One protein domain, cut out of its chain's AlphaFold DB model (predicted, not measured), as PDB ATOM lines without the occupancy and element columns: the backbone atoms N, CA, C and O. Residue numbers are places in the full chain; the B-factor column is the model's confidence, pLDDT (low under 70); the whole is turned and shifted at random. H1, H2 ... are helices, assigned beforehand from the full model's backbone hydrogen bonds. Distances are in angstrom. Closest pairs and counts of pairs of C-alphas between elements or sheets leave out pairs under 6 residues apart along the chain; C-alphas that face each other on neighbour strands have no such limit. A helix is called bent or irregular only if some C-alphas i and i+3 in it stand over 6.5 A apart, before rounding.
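What this domain is: This is residues 40 to 215 of the 216 residues of an uncharacterized protein of marine sediment metagenome (UniProt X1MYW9). The longest helix, H6, makes a splayed hairpin with H5; H4 crosses H6 and runs through the middle, and a loose bundle of H1, H2 and H7b packs on H4 with H2 and H7b. Residues 124 to 130 and 178 to 186 stick out. The printed part has 176 residues with seven named helices, H1 to H7 in order, and no named strand: all helix. It is compact, with a radius of gyration of the C-alphas of 18.0 A, and spans 51 by 47 by 29 A.

Where its parts are: Find C-alpha 149 at (110.131, 102.224, 95.083); from there H6 runs 44.5 A to residue 179, irregular at C-alphas 150 and 153, 7.7 A apart, with a kink of 30 degrees near residue 156. Before it come H5, residues 125 to 147, 33.9 A, and H4, residues 96 to 117, 32.0 A. H1, residues 40 to 62, starts at C-alpha 40, (109.319, 134.978, 89.453), and runs 32.5 A. H2, residues 68 to 87, is irregular, with C-alphas 69 and 72 7.1 A apart; H3 is residues 89 to 92. H7, residues 186 to 213, was assigned as one helix by its hydrogen bonds but is bent, with C-alphas 193 and 196 6.8 A apart: H7a is residues 186 to 193, and H7b, residues 196 to 213, is itself irregular, with C-alphas 202 and 205 6.8 A apart.

How they stand to each other: Look first at Ser 142 and Lys 155, the closest C-alphas of the hairpin H5 and H6, 5.0 A apart; the two run opposite ways at a steep tilt of 39 degrees. H6 touches H4 with residues 169 to 173 alone, closest at the C-alphas of Ala 111 and Ala 170, 6.5 A, at a steep tilt of 58 degrees. H4 touches H2, closest at the C-alphas of Ser 81 and Thr 106, 5.8 A, and H7b, at those of Thr 106 and Pro 196, 6.2 A. H7a only just touches H4, with 3 pairs of C-alphas within 8 A, the closest Thr 110 and Phe 193, 7.0 A. H1, H2 and H7b form a bundle, three helices or arms in mutual touch; H1 and H7b come closest at the C-alphas of Leu 56 and Gly 202, 6.9 A. H3 only just touches H7b, with 3 pairs, the closest Ile 89 and Ser 211, 6.3 A. H5 is apart from H1 and H2. Every O i to N i+4 pair is within hydrogen-bond range in H4 and H7a; the counts are 18 of 19 in H1 and H5, 12 of 16 in H2, 25 of 27 in H6 and 12 of 14 in H7b, and H3 is too short for such a pair.

The domain as a whole: The C-alphas of Arg 62 and Arg 150 are the two farthest apart, 52.4 A. The printed part has no cut and no long link. Mean pLDDT of the printed part is 82.6; 22 residues are under 70, among them residues 90 to 100 and 116 to 121.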
ATOM      1  N   LEU A  40     108.139 134.152  89.735       77.75
ATOM      2  CA  LEU A  40     109.319 134.978  89.453       77.75
ATOM      3  C   LEU A  40     110.622 134.327  89.939       77.75
ATOM      4  O   LEU A  40     111.640 134.444  89.263       77.75
ATOM      5  N   LYS A  41     110.582 133.559  91.038       80.50
ATOM      6  CA  LYS A  41     111.746 132.809  91.542       80.50
ATOM      7  C   LYS A  41     112.268 131.751  90.558       80.50
ATOM      8  O   LYS A  41     113.434 131.393  90.636       80.50
ATOM      9  N   ILE A  42     111.421 131.260  89.650       79.44
ATOM     10  CA  ILE A  42     111.767 130.269  88.618       79.44
ATOM     11  C   ILE A  42     112.034 130.953  87.274       79.44
ATOM     12  O   ILE A  42     113.007 130.620  86.603       79.44
ATOM     13  N   ILE A  43     111.211 131.936  86.888       85.75
ATOM     14  CA  ILE A  43     111.383 132.653  85.616       85.75
ATOM     15  C   ILE A  43     112.702 133.424  85.581       85.75
ATOM     16  O   ILE A  43     113.400 133.354  84.572       85.75
ATOM     17  N   ILE A  44     113.052 134.149  86.650       88.06
ATOM     18  CA  ILE A  44     114.228 135.030  86.646       88.06
ATOM     19  C   ILE A  44     115.512 134.242  86.323       88.06
ATOM     20  O   ILE A  44     116.200 134.631  85.378       88.06
ATOM     21  N   PRO A  45     115.827 133.111  86.991       88.50
ATOM     22  CA  PRO A  45     117.005 132.313  86.649       88.50
ATOM     23  C   PRO A  45     116.984 131.741  85.228       88.50
ATOM     24  O   PRO A  45     118.029 131.686  84.588       88.50
ATOM     25  N   ILE A  46     115.814 131.341  84.713       89.88
ATOM     26  CA  ILE A  46     115.683 130.805  83.349       89.88
ATOM     27  C   ILE A  46     115.962 131.892  82.309       89.88
ATOM     28  O   ILE A  46     116.720 131.662  81.369       89.88
ATOM     29  N   VAL A  47     115.374 133.079  82.477       91.06
ATOM     30  CA  VAL A  47     115.592 134.215  81.570       91.06
ATOM     31  C   VAL A  47     117.042 134.683  81.652       91.06
ATOM     32  O   VAL A  47     117.667 134.900  80.617       91.06
ATOM     33  N   ALA A  48     117.607 134.774  82.856       92.75
ATOM     34  CA  ALA A  48     119.009 135.123  83.045       92.75
ATOM     35  C   ALA A  48     119.945 134.105  82.369       92.75
ATOM     36  O   ALA A  48     120.887 134.506  81.686       92.75
ATOM     37  N   LEU A  49     119.651 132.803  82.478       93.50
ATOM     38  CA  LEU A  49     120.398 131.750  81.788       93.50
ATOM     39  C   LEU A  49     120.279 131.893  80.268       93.50
ATOM     40  O   LEU A  49     121.273 131.754  79.564       93.50
ATOM     41  N   LEU A  50     119.081 132.182  79.754       94.00
ATOM     42  CA  LEU A  50     118.841 132.364  78.323       94.00
ATOM     43  C   LEU A  50     119.631 133.553  77.763       94.00
ATOM     44  O   LEU A  50     120.290 133.419  76.734       94.00
ATOM     45  N   VAL A  51     119.633 134.688  78.468       95.50
ATOM     46  CA  VAL A  51     120.454 135.858  78.115       95.50
ATOM     47  C   VAL A  51     121.939 135.501  78.147       95.50
ATOM     48  O   VAL A  51     122.665 135.806  77.204       95.50
ATOM     49  N   TYR A  52     122.390 134.811  79.195       95.62
ATOM     50  CA  TYR A  52     123.787 134.419  79.351       95.62
ATOM     51  C   TYR A  52     124.251 133.457  78.245       95.62
ATOM     52  O   TYR A  52     125.316 133.649  77.661       95.62
ATOM     53  N   VAL A  53     123.432 132.466  77.882       95.12
ATOM     54  CA  VAL A  53     123.696 131.586  76.730       95.12
ATOM     55  C   VAL A  53     123.712 132.387  75.426       95.12
ATOM     56  O   VAL A  53     124.577 132.147  74.590       95.12
ATOM     57  N   GLY A  54     122.838 133.385  75.269       94.88
ATOM     58  CA  GLY A  54     122.882 134.318  74.140       94.88
ATOM     59  C   GLY A  54     124.215 135.069  74.036       94.88
ATOM     60  O   GLY A  54     124.776 135.178  72.946       94.88
ATOM     61  N   VAL A  55     124.774 135.512  75.165       95.56
ATOM     62  CA  VAL A  55     126.114 136.121  75.219       95.56
ATOM     63  C   VAL A  55     127.195 135.112  74.826       95.56
ATOM     64  O   VAL A  55     128.053 135.438  74.009       95.56
ATOM     65  N   LEU A  56     127.146 133.878  75.341       95.62
ATOM     66  CA  LEU A  56     128.096 132.821  74.968       95.62
ATOM     67  C   LEU A  56     128.059 132.515  73.466       95.62
ATOM     68  O   LEU A  56     129.108 132.399  72.836       95.62
ATOM     69  N   VAL A  57     126.863 132.417  72.887       95.50
ATOM     70  CA  VAL A  57     126.659 132.210  71.448       95.50
ATOM     71  C   VAL A  57     127.210 133.384  70.648       95.50
ATOM     72  O   VAL A  57     127.928 133.173  69.673       95.50
ATOM     73  N   PHE A  58     126.947 134.619  71.080       94.38
ATOM     74  CA  PHE A  58     127.495 135.810  70.438       94.38
ATOM     75  C   PHE A  58     129.030 135.816  70.462       94.38
ATOM     76  O   PHE A  58     129.663 136.052  69.432       94.38
ATOM     77  N   VAL A  59     129.645 135.494  71.603       94.44
ATOM     78  CA  VAL A  59     131.104 135.347  71.719       94.44
ATOM     79  C   VAL A  59     131.607 134.243  70.787       94.44
ATOM     80  O   VAL A  59     132.528 134.484  70.007       94.44
ATOM     81  N   GLY A  60     130.965 133.072  70.799       92.44
ATOM     82  CA  GLY A  60     131.273 131.942  69.919       92.44
ATOM     83  C   GLY A  60     131.200 132.306  68.435       92.44
ATOM     84  O   GLY A  60     132.055 131.897  67.648       92.44
ATOM     85  N   TRP A  61     130.229 133.133  68.050       94.38
ATOM     86  CA  TRP A  61     130.085 133.640  66.689       94.38
ATOM     87  C   TRP A  61     131.241 134.572  66.303       94.38
ATOM     88  O   TRP A  61     131.822 134.429  65.226       94.38
ATOM     89  N   ARG A  62     131.656 135.476  67.204       94.19
ATOM     90  CA  ARG A  62     132.791 136.392  66.974       94.19
ATOM     91  C   ARG A  62     134.111 135.657  66.754       94.19
ATOM     92  O   ARG A  62     134.901 136.090  65.918       94.19
ATOM     93  N   VAL A  63     134.331 134.540  67.448       93.00
ATOM     94  CA  VAL A  63     135.526 133.690  67.278       93.00
ATOM     95  C   VAL A  63     135.366 132.616  66.190       93.00
ATOM     96  O   VAL A  63     136.242 131.771  66.033       93.00
ATOM     97  N   LYS A  64     134.270 132.643  65.412       89.12
ATOM     98  CA  LYS A  64     133.940 131.671  64.347       89.12
ATOM     99  C   LYS A  64     133.818 130.215  64.826       89.12
ATOM    100  O   LYS A  64     133.980 129.284  64.032       89.12
ATOM    101  N   TRP A  65     133.527 130.011  66.110       87.44
ATOM    102  CA  TRP A  65     133.268 128.692  66.699       87.44
ATOM    103  C   TRP A  65     131.780 128.329  66.665       87.44
ATOM    104  O   TRP A  65     131.434 127.152  66.647       87.44
ATOM    105  N   TRP A  66     130.908 129.336  66.597       94.06
ATOM    106  CA  TRP A  66     129.470 129.179  66.404       94.06
ATOM    107  C   TRP A  66     129.041 129.760  65.049       94.06
ATOM    108  O   TRP A  66     129.490 130.835  64.646       94.06
ATOM    109  N   THR A  67     128.166 129.050  64.345       90.69
ATOM    110  CA  THR A  67     127.562 129.420  63.059       90.69
ATOM    111  C   THR A  67     126.053 129.241  63.153       90.69
ATOM    112  O   THR A  67     125.560 128.547  64.041       90.69
ATOM    113  N   ILE A  68     125.313 129.859  62.230       88.19
ATOM    114  CA  ILE A  68     123.845 129.819  62.232       88.19
ATOM    115  C   ILE A  68     123.292 128.387  62.171       88.19
ATOM    116  O   ILE A  68     122.245 128.111  62.754       88.19
ATOM    117  N   ASP A  69     124.030 127.464  61.553       84.88
ATOM    118  CA  ASP A  69     123.658 126.052  61.425       84.88
ATOM    119  C   ASP A  69     123.531 125.354  62.791       84.88
ATOM    120  O   ASP A  69     122.697 124.471  62.959       84.88
ATOM    121  N   LEU A  70     124.271 125.826  63.805       87.44
ATOM    122  CA  LEU A  70     124.284 125.280  65.170       87.44
ATOM    123  C   LEU A  70     123.148 125.813  66.053       87.44
ATOM    124  O   LEU A  70     123.086 125.512  67.251       87.44
ATOM    125  N   THR A  71     122.256 126.645  65.508       88.12
ATOM    126  CA  THR A  71     121.132 127.211  66.269       88.12
ATOM    127  C   THR A  71     120.257 126.108  66.839       88.12
ATOM    128  O   THR A  71     119.910 126.143  68.020       88.12
ATOM    129  N   THR A  72     119.942 125.101  66.027       82.62
ATOM    130  CA  THR A  72     119.075 124.004  66.449       82.62
ATOM    131  C   THR A  72     119.735 123.189  67.561       82.62
ATOM    132  O   THR A  72     119.118 122.990  68.606       82.62
ATOM    133  N   ASP A  73     121.015 122.836  67.418       85.19
ATOM    134  CA  ASP A  73     121.799 122.161  68.463       85.19
ATOM    135  C   ASP A  73     121.871 122.960  69.760       85.19
ATOM    136  O   ASP A  73     121.726 122.402  70.847       85.19
ATOM    137  N   THR A  74     122.007 124.282  69.664       90.06
ATOM    138  CA  THR A  74     122.031 125.166  70.833       90.06
ATOM    139  C   THR A  74     120.689 125.164  71.565       90.06
ATOM    140  O   THR A  74     120.658 125.121  72.795       90.06
ATOM    141  N   VAL A  75     119.571 125.171  70.832       89.12
ATOM    142  CA  VAL A  75     118.220 125.107  71.412       89.12
ATOM    143  C   VAL A  75     118.002 123.768  72.115       89.12
ATOM    144  O   VAL A  75     117.606 123.748  73.283       89.12
ATOM    145  N   PHE A  76     118.306 122.650  71.454       84.31
ATOM    146  CA  PHE A  76     118.194 121.328  72.071       84.31
ATOM    147  C   PHE A  76     119.099 121.202  73.300       84.31
ATOM    148  O   PHE A  76     118.657 120.726  74.349       84.31
ATOM    149  N   TRP A  77     120.335 121.697  73.214       88.75
ATOM    150  CA  TRP A  77     121.263 121.739  74.338       88.75
ATOM    151  C   TRP A  77     120.740 122.583  75.506       88.75
ATOM    152  O   TRP A  77     120.837 122.161  76.661       88.75
ATOM    153  N   PHE A  78     120.136 123.740  75.229       90.44
ATOM    154  CA  PHE A  78     119.569 124.610  76.254       90.44
ATOM    155  C   PHE A  78     118.477 123.892  77.057       90.44
ATOM    156  O   PHE A  78     118.560 123.799  78.284       90.44
ATOM    157  N   PHE A  79     117.483 123.320  76.371       85.88
ATOM    158  CA  PHE A  79     116.374 122.636  77.037       85.88
ATOM    159  C   PHE A  79     116.794 121.306  77.677       85.88
ATOM    160  O   PHE A  79     116.322 120.975  78.764       85.88
ATOM    161  N   GLY A  80     117.687 120.555  77.030       81.56
ATOM    162  CA  GLY A  80     118.098 119.226  77.483       81.56
ATOM    163  C   GLY A  80     119.195 119.224  78.548       81.56
ATOM    164  O   GLY A  80     119.194 118.363  79.423       81.56
ATOM    165  N   SER A  81     120.132 120.174  78.496       85.25
ATOM    166  CA  SER A  81     121.293 120.228  79.397       85.25
ATOM    167  C   SER A  81     121.274 121.461  80.296       85.25
ATOM    168  O   SER A  81     121.371 121.318  81.515       85.25
ATOM    169  N   ALA A  82     121.129 122.665  79.734       89.00
ATOM    170  CA  ALA A  82     121.287 123.908  80.496       89.00
ATOM    171  C   ALA A  82     120.199 124.089  81.571       89.00
ATOM    172  O   ALA A  82     120.507 124.412  82.718       89.00
ATOM    173  N   LEU A  83     118.934 123.801  81.246       87.94
ATOM    174  CA  LEU A  83     117.847 123.828  82.233       87.94
ATOM    175  C   LEU A  83     118.007 122.749  83.309       87.94
ATOM    176  O   LEU A  83     117.749 123.000  84.485       87.94
ATOM    177  N   VAL A  84     118.465 121.553  82.930       84.25
ATOM    178  CA  VAL A  84     118.716 120.466  83.888       84.25
ATOM    179  C   VAL A  84     119.830 120.852  84.862       84.25
ATOM    180  O   VAL A  84     119.708 120.580  86.057       84.25
ATOM    181  N   LEU A  85     120.885 121.510  84.374       84.62
ATOM    182  CA  LEU A  85     121.957 122.081  85.192       84.62
ATOM    183  C   LEU A  85     121.413 123.119  86.180       84.62
ATOM    184  O   LEU A  85     121.687 123.018  87.374       84.62
ATOM    185  N   LEU A  86     120.596 124.058  85.699       86.88
ATOM    186  CA  LEU A  86     119.992 125.107  86.520       86.88
ATOM    187  C   LEU A  86     119.093 124.544  87.628       86.88
ATOM    188  O   LEU A  86     119.205 124.950  88.779       86.88
ATOM    189  N   PHE A  87     118.229 123.577  87.315       83.81
ATOM    190  CA  PHE A  87     117.324 122.989  88.308       83.81
ATOM    191  C   PHE A  87     118.006 122.032  89.290       83.81
ATOM    192  O   PHE A  87     117.417 121.692  90.312       83.81
ATOM    193  N   ASN A  88     119.234 121.586  89.009       78.62
ATOM    194  CA  ASN A  88     120.006 120.715  89.900       78.62
ATOM    195  C   ASN A  88     121.209 121.427  90.541       78.62
ATOM    196  O   ASN A  88     122.146 120.764  90.991       78.62
ATOM    197  N   ILE A  89     121.177 122.757  90.609       76.44
ATOM    198  CA  ILE A  89     122.269 123.613  91.085       76.44
ATOM    199  C   ILE A  89     122.795 123.238  92.479       76.44
ATOM    200  O   ILE A  89     124.007 123.168  92.682       76.44
ATOM    201  N   ASP A  90     121.909 122.840  93.396       69.06
ATOM    202  CA  ASP A  90     122.264 122.409  94.759       69.06
ATOM    203  C   ASP A  90     123.142 121.150  94.798       69.06
ATOM    204  O   ASP A  90     123.828 120.875  95.786       69.06
ATOM    205  N   ARG A  91     123.096 120.348  93.728       65.75
ATOM    206  CA  ARG A  91     123.892 119.126  93.562       65.75
ATOM    207  C   ARG A  91     125.184 119.387  92.795       65.75
ATOM    208  O   ARG A  91     126.150 118.653  92.998       65.75
ATOM    209  N   VAL A  92     125.207 120.414  91.942       62.19
ATOM    210  CA  VAL A  92     126.380 120.809  91.143       62.19
ATOM    211  C   VAL A  92     127.538 121.210  92.057       62.19
ATOM    212  O   VAL A  92     128.665 120.781  91.834       62.19
ATOM    213  N   SER A  93     127.260 121.973  93.118       58.84
ATOM    214  CA  SER A  93     128.279 122.498  94.039       58.84
ATOM    215  C   SER A  93     128.894 121.449  94.976       58.84
ATOM    216  O   SER A  93     129.908 121.728  95.610       58.84
ATOM    217  N   LYS A  94     128.314 120.242  95.073       57.25
ATOM    218  CA  LYS A  94     128.662 119.261  96.117       57.25
ATOM    219  C   LYS A  94     129.279 117.956  95.613       57.25
ATOM    220  O   LYS A  94     129.633 117.117  96.440       57.25
ATOM    221  N   THR A  95     129.368 117.681  94.305       58.16
ATOM    222  CA  THR A  95     129.867 116.363  93.851       58.16
ATOM    223  C   THR A  95     130.447 116.360  92.430       58.16
ATOM    224  O   THR A  95     129.720 116.558  91.461       58.16
ATOM    225  N   GLU A  96     131.713 115.952  92.271       62.97
ATOM    226  CA  GLU A  96     132.365 115.703  90.963       62.97
ATOM    227  C   GLU A  96     131.570 114.737  90.060       62.97
ATOM    228  O   GLU A  96     131.526 114.852  88.833       62.97
ATOM    229  N   ARG A  97     130.857 113.788  90.681       65.94
ATOM    230  CA  ARG A  97     130.006 112.804  89.999       65.94
ATOM    231  C   ARG A  97     128.833 113.442  89.247       65.94
ATOM    232  O   ARG A  97     128.300 112.811  88.334       65.94
ATOM    233  N   PHE A  98     128.419 114.654  89.621       68.88
ATOM    234  CA  PHE A  98     127.383 115.397  88.909       68.88
ATOM    235  C   PHE A  98     127.896 115.884  87.548       68.88
ATOM    236  O   PHE A  98     127.232 115.655  86.539       68.88
ATOM    237  N   PHE A  99     129.107 116.451  87.500       66.88
ATOM    238  CA  PHE A  99     129.702 116.963  86.263       66.88
ATOM    239  C   PHE A  99     129.853 115.860  85.211       66.88
ATOM    240  O   PHE A  99     129.391 116.004  84.083       66.88
ATOM    241  N   ARG A 100     130.370 114.688  85.608       68.38
ATOM    242  CA  ARG A 100     130.476 113.529  84.707       68.38
ATOM    243  C   ARG A 100     129.120 113.107  84.131       68.38
ATOM    244  O   ARG A 100     129.032 112.771  82.954       68.38
ATOM    245  N   LYS A 101     128.057 113.114  84.943       71.81
ATOM    246  CA  LYS A 101     126.701 112.782  84.475       71.81
ATOM    247  C   LYS A 101     126.147 113.838  83.527       71.81
ATOM    248  O   LYS A 101     125.514 113.467  82.544       71.81
ATOM    249  N   ALA A 102     126.396 115.114  83.808       70.31
ATOM    250  CA  ALA A 102     125.981 116.208  82.946       70.31
ATOM    251  C   ALA A 102     126.652 116.085  81.570       70.31
ATOM    252  O   ALA A 102     125.948 116.070  80.568       70.31
ATOM    253  N   VAL A 103     127.974 115.870  81.519       68.56
ATOM    254  CA  VAL A 103     128.724 115.675  80.262       68.56
ATOM    255  C   VAL A 103     128.154 114.513  79.440       68.56
ATOM    256  O   VAL A 103     127.897 114.669  78.249       68.56
ATOM    257  N   ILE A 104     127.888 113.364  80.072       68.31
ATOM    258  CA  ILE A 104     127.290 112.204  79.387       68.31
ATOM    259  C   ILE A 104     125.884 112.535  78.859       68.31
ATOM    260  O   ILE A 104     125.558 112.195  77.723       68.31
ATOM    261  N   GLY A 105     125.054 113.216  79.657       69.88
ATOM    262  CA  GLY A 105     123.714 113.636  79.236       69.88
ATOM    263  C   GLY A 105     123.754 114.591  78.043       69.88
ATOM    264  O   GLY A 105     122.966 114.468  77.112       69.88
ATOM    265  N   THR A 106     124.734 115.482  78.029       70.50
ATOM    266  CA  THR A 106     124.958 116.466  76.977       70.50
ATOM    267  C   THR A 106     125.376 115.832  75.640       70.50
ATOM    268  O   THR A 106     124.865 116.228  74.591       70.50
ATOM    269  N   VAL A 107     126.204 114.781  75.660       68.00
ATOM    270  CA  VAL A 107     126.477 113.962  74.459       68.00
ATOM    271  C   VAL A 107     125.194 113.293  73.955       68.00
ATOM    272  O   VAL A 107     124.928 113.292  72.754       68.00
ATOM    273  N   GLY A 108     124.349 112.798  74.866       70.50
ATOM    274  CA  GLY A 108     123.036 112.246  74.520       70.50
ATOM    275  C   GLY A 108     122.121 113.258  73.820       70.50
ATOM    276  O   GLY A 108     121.517 112.930  72.804       70.50
ATOM    277  N   VAL A 109     122.060 114.503  74.303       71.25
ATOM    278  CA  VAL A 109     121.277 115.583  73.669       71.25
ATOM    279  C   VAL A 109     121.794 115.915  72.266       71.25
ATOM    280  O   VAL A 109     121.006 116.187  71.363       71.25
ATOM    281  N   THR A 110     123.103 115.827  72.057       70.12
ATOM    282  CA  THR A 110     123.725 116.038  70.738       70.12
ATOM    283  C   THR A 110     123.331 114.928  69.772       70.12
ATOM    284  O   THR A 110     122.851 115.204  68.679       70.12
ATOM    285  N   ALA A 111     123.421 113.668  70.211       70.12
ATOM    286  CA  ALA A 111     122.969 112.523  69.423       70.12
ATOM    287  C   ALA A 111     121.464 112.592  69.108       70.12
ATOM    288  O   ALA A 111     121.045 112.235  68.009       70.12
ATOM    289  N   LEU A 112     120.646 113.084  70.047       70.81
ATOM    290  CA  LEU A 112     119.231 113.348  69.795       70.81
ATOM    291  C   LEU A 112     119.041 114.450  68.752       70.81
ATOM    292  O   LEU A 112     118.193 114.296  67.883       70.81
ATOM    293  N   THR A 113     119.816 115.530  68.800       70.75
ATOM    294  CA  THR A 113     119.694 116.605  67.806       70.75
ATOM    295  C   THR A 113     120.064 116.105  66.415       70.75
ATOM    296  O   THR A 113     119.275 116.252  65.488       70.75
ATOM    297  N   GLU A 114     121.187 115.399  66.292       74.12
ATOM    298  CA  GLU A 114     121.613 114.733  65.056       74.12
ATOM    299  C   GLU A 114     120.536 113.786  64.512       74.12
ATOM    300  O   GLU A 114     120.193 113.806  63.328       74.12
ATOM    301  N   PHE A 115     119.924 112.998  65.397       71.44
ATOM    302  CA  PHE A 115     118.805 112.136  65.048       71.44
ATOM    303  C   PHE A 115     117.618 112.966  64.518       71.44
ATOM    304  O   PHE A 115     117.147 112.701  63.414       71.44
ATOM    305  N   PHE A 116     117.123 113.951  65.281       67.12
ATOM    306  CA  PHE A 116     115.888 114.701  64.999       67.12
ATOM    307  C   PHE A 116     115.988 115.718  63.855       67.12
ATOM    308  O   PHE A 116     114.983 115.963  63.182       67.12
ATOM    309  N   VAL A 117     117.157 116.321  63.657       64.25
ATOM    310  CA  VAL A 117     117.338 117.514  62.819       64.25
ATOM    311  C   VAL A 117     118.091 117.187  61.541       64.25
ATOM    312  O   VAL A 117     117.661 117.596  60.466       64.25
ATOM    313  N   ASN A 118     119.160 116.392  61.629       62.53
ATOM    314  CA  ASN A 118     120.060 116.161  60.496       62.53
ATOM    315  C   ASN A 118     119.611 115.020  59.580       62.53
ATOM    316  O   ASN A 118     120.370 114.560  58.729       62.53
ATOM    317  N   ASN A 119     118.349 114.590  59.701       63.00
ATOM    318  CA  ASN A 119     117.711 113.649  58.778       63.00
ATOM    319  C   ASN A 119     118.517 112.354  58.593       63.00
ATOM    320  O   ASN A 119     118.465 111.716  57.537       63.00
ATOM    321  N   LEU A 120     119.277 111.959  59.623       59.69
ATOM    322  CA  LEU A 120     120.207 110.840  59.517       59.69
ATOM    323  C   LEU A 120     119.476 109.502  59.339       59.69
ATOM    324  O   LEU A 120     120.035 108.555  58.798       59.69
ATOM    325  N   PHE A 121     118.208 109.438  59.730       62.78
ATOM    326  CA  PHE A 121     117.306 108.352  59.390       62.78
ATOM    327  C   PHE A 121     115.886 108.922  59.352       62.78
ATOM    328  O   PHE A 121     115.379 109.320  60.393       62.78
ATOM    329  N   ILE A 122     115.226 108.992  58.199       70.81
ATOM    330  CA  ILE A 122     113.802 109.358  58.147       70.81
ATOM    331  C   ILE A 122     113.035 108.088  57.800       70.81
ATOM    332  O   ILE A 122     113.203 107.552  56.704       70.81
ATOM    333  N   PHE A 123     112.235 107.574  58.737       78.19
ATOM    334  CA  PHE A 123     111.300 106.498  58.416       78.19
ATOM    335  C   PHE A 123     110.106 107.066  57.633       78.19
ATOM    336  O   PHE A 123     109.868 108.275  57.608       78.19
ATOM    337  N   SER A 124     109.315 106.192  57.009       86.44
ATOM    338  CA  SER A 124     108.016 106.610  56.482       86.44
ATOM    339  C   SER A 124     107.129 107.139  57.613       86.44
ATOM    340  O   SER A 124     107.227 106.694  58.761       86.44
ATOM    341  N   LEU A 125     106.230 108.067  57.284       86.88
ATOM    342  CA  LEU A 125     105.371 108.735  58.262       86.88
ATOM    343  C   LEU A 125     104.665 107.787  59.257       86.88
ATOM    344  O   LEU A 125     104.688 108.080  60.454       86.88
ATOM    345  N   PRO A 126     104.082 106.637  58.845       89.38
ATOM    346  CA  PRO A 126     103.428 105.730  59.790       89.38
ATOM    347  C   PRO A 126     104.394 105.137  60.823       89.38
ATOM    348  O   PRO A 126     104.030 104.948  61.983       89.38
ATOM    349  N   ILE A 127     105.633 104.858  60.410       87.38
ATOM    350  CA  ILE A 127     106.662 104.302  61.287       87.38
ATOM    351  C   ILE A 127     107.170 105.380  62.250       87.38
ATOM    352  O   ILE A 127     107.306 105.095  63.435       87.38
ATOM    353  N   GLU A 128     107.381 106.619  61.785       87.50
ATOM    354  CA  GLU A 128     107.741 107.747  62.663       87.50
ATOM    355  C   GLU A 128     106.658 107.998  63.727       87.50
ATOM    356  O   GLU A 128     106.964 108.167  64.908       87.50
ATOM    357  N   LEU A 129     105.375 107.952  63.345       89.00
ATOM    358  CA  LEU A 129     104.257 108.097  64.284       89.00
ATOM    359  C   LEU A 129     104.264 107.010  65.364       89.00
ATOM    360  O   LEU A 129     104.090 107.326  66.545       89.00
ATOM    361  N   LEU A 130     104.479 105.750  64.969       89.56
ATOM    362  CA  LEU A 130     104.571 104.624  65.897       89.56
ATOM    363  C   LEU A 130     105.798 104.755  66.808       89.56
ATOM    364  O   LEU A 130     105.687 104.559  68.017       89.56
ATOM    365  N   LEU A 131     106.952 105.120  66.249       86.19
ATOM    366  CA  LEU A 131     108.203 105.268  66.986       86.19
ATOM    367  C   LEU A 131     108.088 106.349  68.065       86.19
ATOM    368  O   LEU A 131     108.416 106.091  69.222       86.19
ATOM    369  N   ILE A 132     107.572 107.533  67.712       86.94
ATOM    370  CA  ILE A 132     107.369 108.634  68.663       86.94
ATOM    371  C   ILE A 132     106.403 108.213  69.772       86.94
ATOM    372  O   ILE A 132     106.673 108.484  70.945       86.94
ATOM    373  N   LEU A 133     105.311 107.519  69.440       89.94
ATOM    374  CA  LEU A 133     104.355 107.028  70.431       89.94
ATOM    375  C   LEU A 133     105.005 106.035  71.401       89.94
ATOM    376  O   LEU A 133     104.904 106.210  72.615       89.94
ATOM    377  N   VAL A 134     105.696 105.020  70.876       90.75
ATOM    378  CA  VAL A 134     106.357 103.987  71.685       90.75
ATOM    379  C   VAL A 134     107.409 104.613  72.598       90.75
ATOM    380  O   VAL A 134     107.403 104.355  73.801       90.75
ATOM    381  N   LEU A 135     108.266 105.491  72.067       89.06
ATOM    382  CA  LEU A 135     109.270 106.202  72.863       89.06
ATOM    383  C   LEU A 135     108.629 107.065  73.953       89.06
ATOM    384  O   LEU A 135     109.062 107.015  75.103       89.06
ATOM    385  N   SER A 136     107.571 107.808  73.618       88.38
ATOM    386  CA  SER A 136     106.858 108.657  74.577       88.38
ATOM    387  C   SER A 136     106.258 107.831  75.714       88.38
ATOM    388  O   SER A 136     106.426 108.176  76.883       88.38
ATOM    389  N   VAL A 137     105.612 106.706  75.395       91.25
ATOM    390  CA  VAL A 137     105.034 105.796  76.392       91.25
ATOM    391  C   VAL A 137     106.121 105.204  77.290       91.25
ATOM    392  O   VAL A 137     105.970 105.228  78.510       91.25
ATOM    393  N   LEU A 138     107.236 104.731  76.726       91.88
ATOM    394  CA  LEU A 138     108.355 104.200  77.511       91.88
ATOM    395  C   LEU A 138     108.929 105.258  78.463       91.88
ATOM    396  O   LEU A 138     109.130 104.982  79.645       91.88
ATOM    397  N   VAL A 139     109.136 106.490  77.991       89.38
ATOM    398  CA  VAL A 139     109.616 107.589  78.842       89.38
ATOM    399  C   VAL A 139     108.619 107.894  79.962       89.38
ATOM    400  O   VAL A 139     109.024 107.990  81.120       89.38
ATOM    401  N   ILE A 140     107.318 107.981  79.661       89.25
ATOM    402  CA  ILE A 140     106.278 108.212  80.675       89.25
ATOM    403  C   ILE A 140     106.298 107.103  81.730       89.25
ATOM    404  O   ILE A 140     106.302 107.406  82.923       89.25
ATOM    405  N   ILE A 141     106.371 105.831  81.324       91.81
ATOM    406  CA  ILE A 141     106.444 104.703  82.262       91.81
ATOM    407  C   ILE A 141     107.702 104.807  83.130       91.81
ATOM    408  O   ILE A 141     107.606 104.651  84.346       91.81
ATOM    409  N   SER A 142     108.866 105.111  82.546       91.56
ATOM    410  CA  SER A 142     110.115 105.282  83.302       91.56
ATOM    411  C   SER A 142     110.015 106.394  84.352       91.56
ATOM    412  O   SER A 142     110.473 106.221  85.489       91.56
ATOM    413  N   VAL A 143     109.402 107.523  83.986       87.75
ATOM    414  CA  VAL A 143     109.205 108.669  84.879       87.75
ATOM    415  C   VAL A 143     108.213 108.322  85.983       87.75
ATOM    416  O   VAL A 143     108.520 108.520  87.156       87.75
ATOM    417  N   VAL A 144     107.056 107.745  85.654       88.38
ATOM    418  CA  VAL A 144     106.044 107.356  86.649       88.38
ATOM    419  C   VAL A 144     106.599 106.306  87.615       88.38
ATOM    420  O   VAL A 144     106.479 106.454  88.831       88.38
ATOM    421  N   ALA A 145     107.303 105.296  87.102       91.44
ATOM    422  CA  ALA A 145     107.933 104.254  87.910       91.44
ATOM    423  C   ALA A 145     109.082 104.774  88.797       91.44
ATOM    424  O   ALA A 145     109.528 104.063  89.697       91.44
ATOM    425  N   SER A 146     109.571 105.999  88.570       89.56
ATOM    426  CA  SER A 146     110.607 106.614  89.407       89.56
ATOM    427  C   SER A 146     110.080 107.173  90.732       89.56
ATOM    428  O   SER A 146     110.860 107.296  91.676       89.56
ATOM    429  N   TYR A 147     108.776 107.463  90.829       87.75
ATOM    430  CA  TYR A 147     108.178 108.056  92.029       87.75
ATOM    431  C   TYR A 147     107.966 107.052  93.161       87.75
ATOM    432  O   TYR A 147     107.992 107.437  94.327       87.75
ATOM    433  N   GLU A 148     107.780 105.769  92.841       87.94
ATOM    434  CA  GLU A 148     107.479 104.752  93.845       87.94
ATOM    435  C   GLU A 148     108.501 103.605  93.842       87.94
ATOM    436  O   GLU A 148     108.672 102.930  92.821       87.94
ATOM    437  N   PRO A 149     109.130 103.288  94.994       86.19
ATOM    438  CA  PRO A 149     110.131 102.224  95.083       86.19
ATOM    439  C   PRO A 149     109.641 100.851  94.603       86.19
ATOM    440  O   PRO A 149     110.447 100.078  94.082       86.19
ATOM    441  N   ARG A 150     108.335 100.559  94.730       91.75
ATOM    442  CA  ARG A 150     107.720  99.295  94.284       91.75
ATOM    443  C   ARG A 150     107.870  99.040  92.782       91.75
ATOM    444  O   ARG A 150     107.946  97.888  92.368       91.75
ATOM    445  N   PHE A 151     107.975 100.089  91.964       91.38
ATOM    446  CA  PHE A 151     108.095  99.971  90.506       91.38
ATOM    447  C   PHE A 151     109.543 100.007  90.007       91.38
ATOM    448  O   PHE A 151     109.789 100.095  88.805       91.38
ATOM    449  N   ARG A 152     110.530  99.876  90.904       89.81
ATOM    450  CA  ARG A 152     111.957  99.927  90.551       89.81
ATOM    451  C   ARG A 152     112.355  98.901  89.484       89.81
ATOM    452  O   ARG A 152     113.189  99.215  88.639       89.81
ATOM    453  N   SER A 153     111.768  97.702  89.496       92.12
ATOM    454  CA  SER A 153     112.035  96.672  88.479       92.12
ATOM    455  C   SER A 153     111.509  97.074  87.099       92.12
ATOM    456  O   SER A 153     112.236  96.943  86.117       92.12
ATOM    457  N   VAL A 154     110.300  97.647  87.032       92.44
ATOM    458  CA  VAL A 154     109.716  98.179  85.786       92.44
ATOM    459  C   VAL A 154     110.575  99.316  85.254       92.44
ATOM    460  O   VAL A 154     110.941  99.311  84.083       92.44
ATOM    461  N   LYS A 155     110.981 100.243  86.130       92.19
ATOM    462  CA  LYS A 155     111.884 101.331  85.755       92.19
ATOM    463  C   LYS A 155     113.180 100.807  85.145       92.19
ATOM    464  O   LYS A 155     113.561 101.260  84.076       92.19
ATOM    465  N   ARG A 156     113.845  99.847  85.797       92.50
ATOM    466  CA  ARG A 156     115.093  99.265  85.276       92.50
ATOM    467  C   ARG A 156     114.897  98.619  83.911       92.50
ATOM    468  O   ARG A 156     115.731  98.820  83.043       92.50
ATOM    469  N   LEU A 157     113.815  97.866  83.719       93.81
ATOM    470  CA  LEU A 157     113.526  97.228  82.437       93.81
ATOM    471  C   LEU A 157     113.322  98.273  81.333       93.81
ATOM    472  O   LEU A 157     113.959  98.199  80.287       93.81
ATOM    473  N   VAL A 158     112.471  99.267  81.589       93.38
ATOM    474  CA  VAL A 158     112.156 100.328  80.627       93.38
ATOM    475  C   VAL A 158     113.380 101.191  80.326       93.38
ATOM    476  O   VAL A 158     113.641 101.482  79.163       93.38
ATOM    477  N   ASP A 159     114.173 101.539  81.341       91.12
ATOM    478  CA  ASP A 159     115.425 102.280  81.163       91.12
ATOM    479  C   ASP A 159     116.443 101.477  80.341       91.12
ATOM    480  O   ASP A 159     117.121 102.053  79.497       91.12
ATOM    481  N   SER A 160     116.524 100.154  80.529       91.75
ATOM    482  CA  SER A 160     117.376  99.284  79.706       91.75
ATOM    483  C   SER A 160     116.917  99.235  78.247       91.75
ATOM    484  O   SER A 160     117.754  99.285  77.350       91.75
ATOM    485  N   VAL A 161     115.604  99.179  77.991       91.19
ATOM    486  CA  VAL A 161     115.053  99.233  76.624       91.19
ATOM    487  C   VAL A 161     115.343 100.588  75.980       91.19
ATOM    488  O   VAL A 161     115.842 100.637  74.858       91.19
ATOM    489  N   LEU A 162     115.102 101.691  76.696       87.56
ATOM    490  CA  LEU A 162     115.426 103.041  76.225       87.56
ATOM    491  C   LEU A 162     116.927 103.198  75.947       87.56
ATOM    492  O   LEU A 162     117.303 103.772  74.926       87.56
ATOM    493  N   ALA A 163     117.784 102.652  76.814       87.06
ATOM    494  CA  ALA A 163     119.227 102.654  76.617       87.06
ATOM    495  C   ALA A 163     119.631 101.848  75.375       87.06
ATOM    496  O   ALA A 163     120.450 102.324  74.593       87.06
ATOM    497  N   LEU A 164     119.036 100.674  75.146       88.62
ATOM    498  CA  LEU A 164     119.305  99.856  73.962       88.62
ATOM    499  C   LEU A 164     118.897 100.567  72.664       88.62
ATOM    500  O   LEU A 164     119.650 100.538  71.689       88.62
ATOM    501  N   ILE A 165     117.740 101.239  72.658       84.38
ATOM    502  CA  ILE A 165     117.303 102.055  71.518       84.38
ATOM    503  C   ILE A 165     118.290 103.206  71.296       84.38
ATOM    504  O   ILE A 165     118.772 103.394  70.182       84.38
ATOM    505  N   GLY A 166     118.648 103.937  72.356       79.81
ATOM    506  CA  GLY A 166     119.599 105.046  72.279       79.81
ATOM    507  C   GLY A 166     120.979 104.621  71.768       79.81
ATOM    508  O   GLY A 166     121.547 105.294  70.911       79.81
ATOM    509  N   ILE A 167     121.495 103.478  72.231       82.50
ATOM    510  CA  ILE A 167     122.765 102.909  71.757       82.50
ATOM    511  C   ILE A 167     122.655 102.502  70.288       82.50
ATOM    512  O   ILE A 167     123.542 102.836  69.511       82.50
ATOM    513  N   SER A 168     121.569 101.835  69.883       81.69
ATOM    514  CA  SER A 168     121.347 101.449  68.481       81.69
ATOM    515  C   SER A 168     121.362 102.664  67.551       81.69
ATOM    516  O   SER A 168     122.024 102.644  66.514       81.69
ATOM    517  N   LEU A 169     120.694 103.752  67.954       75.25
ATOM    518  CA  LEU A 169     120.699 105.015  67.217       75.25
ATOM    519  C   LEU A 169     122.096 105.642  67.169       75.25
ATOM    520  O   LEU A 169     122.537 106.060  66.102       75.25
ATOM    521  N   ALA A 170     122.818 105.669  68.293       75.62
ATOM    522  CA  ALA A 170     124.172 106.213  68.349       75.62
ATOM    523  C   ALA A 170     125.152 105.429  67.459       75.62
ATOM    524  O   ALA A 170     125.910 106.032  66.704       75.62
ATOM    525  N   VAL A 171     125.110 104.091  67.499       80.44
ATOM    526  CA  VAL A 171     125.930 103.227  66.633       80.44
ATOM    527  C   VAL A 171     125.612 103.490  65.166       80.44
ATOM    528  O   VAL A 171     126.528 103.635  64.365       80.44
ATOM    529  N   TYR A 172     124.332 103.606  64.815       76.50
ATOM    530  CA  TYR A 172     123.927 103.908  63.448       76.50
ATOM    531  C   TYR A 172     124.464 105.264  62.966       76.50
ATOM    532  O   TYR A 172     125.005 105.345  61.864       76.50
ATOM    533  N   ILE A 173     124.383 106.308  63.802       72.50
ATOM    534  CA  ILE A 173     124.963 107.627  63.503       72.50
ATOM    535  C   ILE A 173     126.465 107.489  63.239       72.50
ATOM    536  O   ILE A 173     126.949 107.977  62.223       72.50
ATOM    537  N   VAL A 174     127.193 106.778  64.105       76.25
ATOM    538  CA  VAL A 174     128.636 106.555  63.933       76.25
ATOM    539  C   VAL A 174     128.929 105.825  62.622       76.25
ATOM    540  O   VAL A 174     129.775 106.280  61.859       76.25
ATOM    541  N   VAL A 175     128.221 104.732  62.323       79.38
ATOM    542  CA  VAL A 175     128.405 103.976  61.074       79.38
ATOM    543  C   VAL A 175     128.160 104.866  59.860       79.38
ATOM    544  O   VAL A 175     128.979 104.868  58.946       79.38
ATOM    545  N   ARG A 176     127.083 105.659  59.869       74.12
ATOM    546  CA  ARG A 176     126.754 106.560  58.762       74.12
ATOM    547  C   ARG A 176     127.821 107.638  58.571       74.12
ATOM    548  O   ARG A 176     128.267 107.857  57.447       74.12
ATOM    549  N   VAL A 177     128.276 108.244  59.670       73.25
ATOM    550  CA  VAL A 177     129.356 109.240  59.668       73.25
ATOM    551  C   VAL A 177     130.647 108.655  59.095       73.25
ATOM    552  O   VAL A 177     131.309 109.297  58.286       73.25
ATOM    553  N   VAL A 178     130.992 107.419  59.466       78.38
ATOM    554  CA  VAL A 178     132.179 106.729  58.939       78.38
ATOM    555  C   VAL A 178     132.006 106.362  57.461       78.38
ATOM    556  O   VAL A 178     132.944 106.525  56.686       78.38
ATOM    557  N   SER A 179     130.826 105.901  57.037       79.81
ATOM    558  CA  SER A 179     130.584 105.487  55.646       79.81
ATOM    559  C   SER A 179     130.490 106.648  54.655       79.81
ATOM    560  O   SER A 179     130.823 106.489  53.484       79.81
ATOM    561  N   GLU A 180     130.037 107.818  55.108       77.81
ATOM    562  CA  GLU A 180     129.882 109.023  54.283       77.81
ATOM    563  C   GLU A 180     130.971 110.067  54.586       77.81
ATOM    564  O   GLU A 180     130.807 111.240  54.261       77.81
ATOM    565  N   TRP A 181     132.095 109.649  55.179       73.75
ATOM    566  CA  TRP A 181     133.147 110.526  55.711       73.75
ATOM    567  C   TRP A 181     133.632 111.614  54.741       73.75
ATOM    568  O   TRP A 181     133.881 112.749  55.149       73.75
ATOM    569  N   ASP A 182     133.726 111.291  53.451       76.94
ATOM    570  CA  ASP A 182     134.200 112.220  52.417       76.94
ATOM    571  C   ASP A 182     133.163 113.277  52.012       76.94
ATOM    572  O   ASP A 182     133.516 114.292  51.413       76.94
ATOM    573  N   LYS A 183     131.887 113.062  52.348       74.19
ATOM    574  CA  LYS A 183     130.775 113.980  52.053       74.19
ATOM    575  C   LYS A 183     130.419 114.884  53.234       74.19
ATOM    576  O   LYS A 183     129.602 115.788  53.075       74.19
ATOM    577  N   ILE A 184     130.998 114.638  54.407       72.88
ATOM    578  CA  ILE A 184     130.674 115.364  55.635       72.88
ATOM    579  C   ILE A 184     131.502 116.642  55.719       72.88
ATOM    580  O   ILE A 184     132.724 116.630  55.549       72.88
ATOM    581  N   ASP A 185     130.842 117.749  56.063       78.94
ATOM    582  CA  ASP A 185     131.534 118.946  56.526       78.94
ATOM    583  C   ASP A 185     132.203 118.650  57.876       78.94
ATOM    584  O   ASP A 185     131.588 118.709  58.942       78.94
ATOM    585  N   LYS A 186     133.492 118.308  57.817       81.12
ATOM    586  CA  LYS A 186     134.311 117.964  58.987       81.12
ATOM    587  C   LYS A 186     134.344 119.104  60.001       81.12
ATOM    588  O   LYS A 186     134.335 118.853  61.205       81.12
ATOM    589  N   LEU A 187     134.380 120.351  59.529       81.81
ATOM    590  CA  LEU A 187     134.428 121.513  60.409       81.81
ATOM    591  C   LEU A 187     133.073 121.727  61.089       81.81
ATOM    592  O   LEU A 187     133.037 121.973  62.295       81.81
ATOM    593  N   GLY A 188     131.979 121.580  60.341       80.94
ATOM    594  CA  GLY A 188     130.617 121.550  60.874       80.94
ATOM    595  C   GLY A 188     130.449 120.474  61.947       80.94
ATOM    596  O   GLY A 188     130.092 120.794  63.075       80.94
ATOM    597  N   ALA A 189     130.832 119.228  61.656       78.81
ATOM    598  CA  ALA A 189     130.727 118.107  62.592       78.81
ATOM    599  C   ALA A 189     131.527 118.328  63.890       78.81
ATOM    600  O   ALA A 189     131.022 118.082  64.986       78.81
ATOM    601  N   ILE A 190     132.760 118.844  63.791       83.12
ATOM    602  CA  ILE A 190     133.569 119.194  64.970       83.12
ATOM    603  C   ILE A 190     132.875 120.282  65.790       83.12
ATOM    604  O   ILE A 190     132.825 120.188  67.018       83.12
ATOM    605  N   ARG A 191     132.323 121.312  65.141       86.75
ATOM    606  CA  ARG A 191     131.593 122.370  65.846       86.75
ATOM    607  C   ARG A 191     130.344 121.824  66.529       86.75
ATOM    608  O   ARG A 191     130.162 122.124  67.700       86.75
ATOM    609  N   THR A 192     129.556 120.978  65.867       82.00
ATOM    610  CA  THR A 192     128.354 120.357  66.446       82.00
ATOM    611  C   THR A 192     128.690 119.476  67.640       82.00
ATOM    612  O   THR A 192     128.047 119.572  68.681       82.00
ATOM    613  N   PHE A 193     129.749 118.671  67.546       79.38
ATOM    614  CA  PHE A 193     130.148 117.777  68.632       79.38
ATOM    615  C   PHE A 193     130.794 118.510  69.816       79.38
ATOM    616  O   PHE A 193     130.670 118.083  70.963       79.38
ATOM    617  N   THR A 194     131.494 119.620  69.562       85.44
ATOM    618  CA  THR A 194     132.154 120.415  70.613       85.44
ATOM    619  C   THR A 194     131.253 121.487  71.217       85.44
ATOM    620  O   THR A 194     131.475 121.851  72.373       85.44
ATOM    621  N   LEU A 195     130.219 121.945  70.492       88.38
ATOM    622  CA  LEU A 195     129.168 122.863  70.959       88.38
ATOM    623  C   LEU A 195     128.743 122.621  72.411       88.38
ATOM    624  O   LEU A 195     128.828 123.531  73.239       88.38
ATOM    625  N   PRO A 196     128.329 121.399  72.759       85.81
ATOM    626  CA  PRO A 196     127.750 121.108  74.051       85.81
ATOM    627  C   PRO A 196     128.790 121.199  75.177       85.81
ATOM    628  O   PRO A 196     128.455 121.534  76.314       85.81
ATOM    629  N   LEU A 197     130.055 120.900  74.859       86.38
ATOM    630  CA  LEU A 197     131.171 120.888  75.800       86.38
ATOM    631  C   LEU A 197     131.563 122.310  76.193       86.38
ATOM    632  O   LEU A 197     131.629 122.623  77.382       86.38
ATOM    633  N   TRP A 198     131.790 123.189  75.212       89.25
ATOM    634  CA  TRP A 198     132.210 124.557  75.514       89.25
ATOM    635  C   TRP A 198     131.060 125.398  76.073       89.25
ATOM    636  O   TRP A 198     131.304 126.214  76.960       89.25
ATOM    637  N   LEU A 199     129.810 125.160  75.651       90.50
ATOM    638  CA  LEU A 199     128.644 125.799  76.269       90.50
ATOM    639  C   LEU A 199     128.464 125.362  77.726       90.50
ATOM    640  O   LEU A 199     128.170 126.196  78.579       90.50
ATOM    641  N   MET A 200     128.691 124.082  78.043       86.62
ATOM    642  CA  MET A 200     128.646 123.605  79.427       86.62
ATOM    643  C   MET A 200     129.693 124.305  80.289       86.62
ATOM    644  O   MET A 200     129.338 124.852  81.330       86.62
ATOM    645  N   VAL A 201     130.955 124.326  79.847       87.12
ATOM    646  CA  VAL A 201     132.031 125.034  80.556       87.12
ATOM    647  C   VAL A 201     131.699 126.521  80.685       87.12
ATOM    648  O   VAL A 201     131.838 127.085  81.766       87.12
ATOM    649  N   GLY A 202     131.191 127.137  79.617       89.44
ATOM    650  CA  GLY A 202     130.803 128.543  79.594       89.44
ATOM    651  C   GLY A 202     129.670 128.884  80.560       89.44
ATOM    652  O   GLY A 202     129.677 129.980  81.112       89.44
ATOM    653  N   VAL A 203     128.725 127.966  80.795       90.62
ATOM    654  CA  VAL A 203     127.586 128.133  81.718       90.62
ATOM    655  C   VAL A 203     127.957 127.874  83.183       90.62
ATOM    656  O   VAL A 203     127.278 128.389  84.070       90.62
ATOM    657  N   LEU A 204     129.049 127.161  83.485       86.25
ATOM    658  CA  LEU A 204     129.462 126.905  84.876       86.25
ATOM    659  C   LEU A 204     129.612 128.176  85.740       86.25
ATOM    660  O   LEU A 204     129.078 128.168  86.850       86.25
ATOM    661  N   PRO A 205     130.257 129.271  85.283       87.94
ATOM    662  CA  PRO A 205     130.328 130.521  86.042       87.94
ATOM    663  C   PRO A 205     128.952 131.089  86.399       87.94
ATOM    664  O   PRO A 205     128.741 131.534  87.524       87.94
ATOM    665  N   PHE A 206     127.996 131.024  85.466       90.00
ATOM    666  CA  PHE A 206     126.622 131.459  85.707       90.00
ATOM    667  C   PHE A 206     125.953 130.607  86.789       90.00
ATOM    668  O   PHE A 206     125.376 131.139  87.733       90.00
ATOM    669  N   ILE A 207     126.074 129.280  86.693       86.44
ATOM    670  CA  ILE A 207     125.512 128.350  87.681       86.44
ATOM    671  C   ILE A 207     126.140 128.584  89.060       86.44
ATOM    672  O   ILE A 207     125.440 128.610  90.068       86.44
ATOM    673  N   TYR A 208     127.446 128.829  89.132       82.75
ATOM    674  CA  TYR A 208     128.098 129.159  90.396       82.75
ATOM    675  C   TYR A 208     127.572 130.476  90.995       82.75
ATOM    676  O   TYR A 208     127.218 130.516  92.174       82.75
ATOM    677  N   ALA A 209     127.438 131.527  90.180       86.12
ATOM    678  CA  ALA A 209     126.912 132.820  90.618       86.12
ATOM    679  C   ALA A 209     125.464 132.722  91.130       86.12
ATOM    680  O   ALA A 209     125.143 133.245  92.197       86.12
ATOM    681  N   VAL A 210     124.598 132.002  90.411       84.88
ATOM    682  CA  VAL A 210     123.212 131.758  90.839       84.88
ATOM    683  C   VAL A 210     123.182 130.933  92.129       84.88
ATOM    684  O   VAL A 210     122.428 131.267  93.038       84.88
ATOM    685  N   SER A 211     124.030 129.908  92.268       80.94
ATOM    686  CA  SER A 211     124.091 129.092  93.490       80.94
ATOM    687  C   SER A 211     124.419 129.924  94.728       80.94
ATOM    688  O   SER A 211     123.904 129.627  95.799       80.94
ATOM    689  N   LEU A 212     125.285 130.931  94.593       80.38
ATOM    690  CA  LEU A 212     125.656 131.814  95.694       80.38
ATOM    691  C   LEU A 212     124.504 132.755  96.078       80.38
ATOM    692  O   LEU A 212     124.256 132.975  97.258       80.38
ATOM    693  N   LEU A 213     123.775 133.276  95.085       79.12
ATOM    694  CA  LEU A 213     122.654 134.199  95.299       79.12
ATOM    695  C   LEU A 213     121.424 133.530  95.930       79.12
ATOM    696  O   LEU A 213     120.704 134.184  96.673       79.12
ATOM    697  N   PHE A 214     121.175 132.249  95.636       71.69
ATOM    698  CA  PHE A 214     120.024 131.494  96.158       71.69
ATOM    699  C   PHE A 214     120.303 130.752  97.484       71.69
ATOM    700  O   PHE A 214     119.397 130.111  98.013       71.69
ATOM    701  N   GLN A 215     121.530 130.814  98.018       57.44
ATOM    702  CA  GLN A 215     121.898 130.270  99.340       57.44
ATOM    703  C   GLN A 215     121.738 131.281 100.501       57.44
ATOM    704  O   GLN A 215     122.056 130.936 101.640       57.44
TER     705      GLN A 215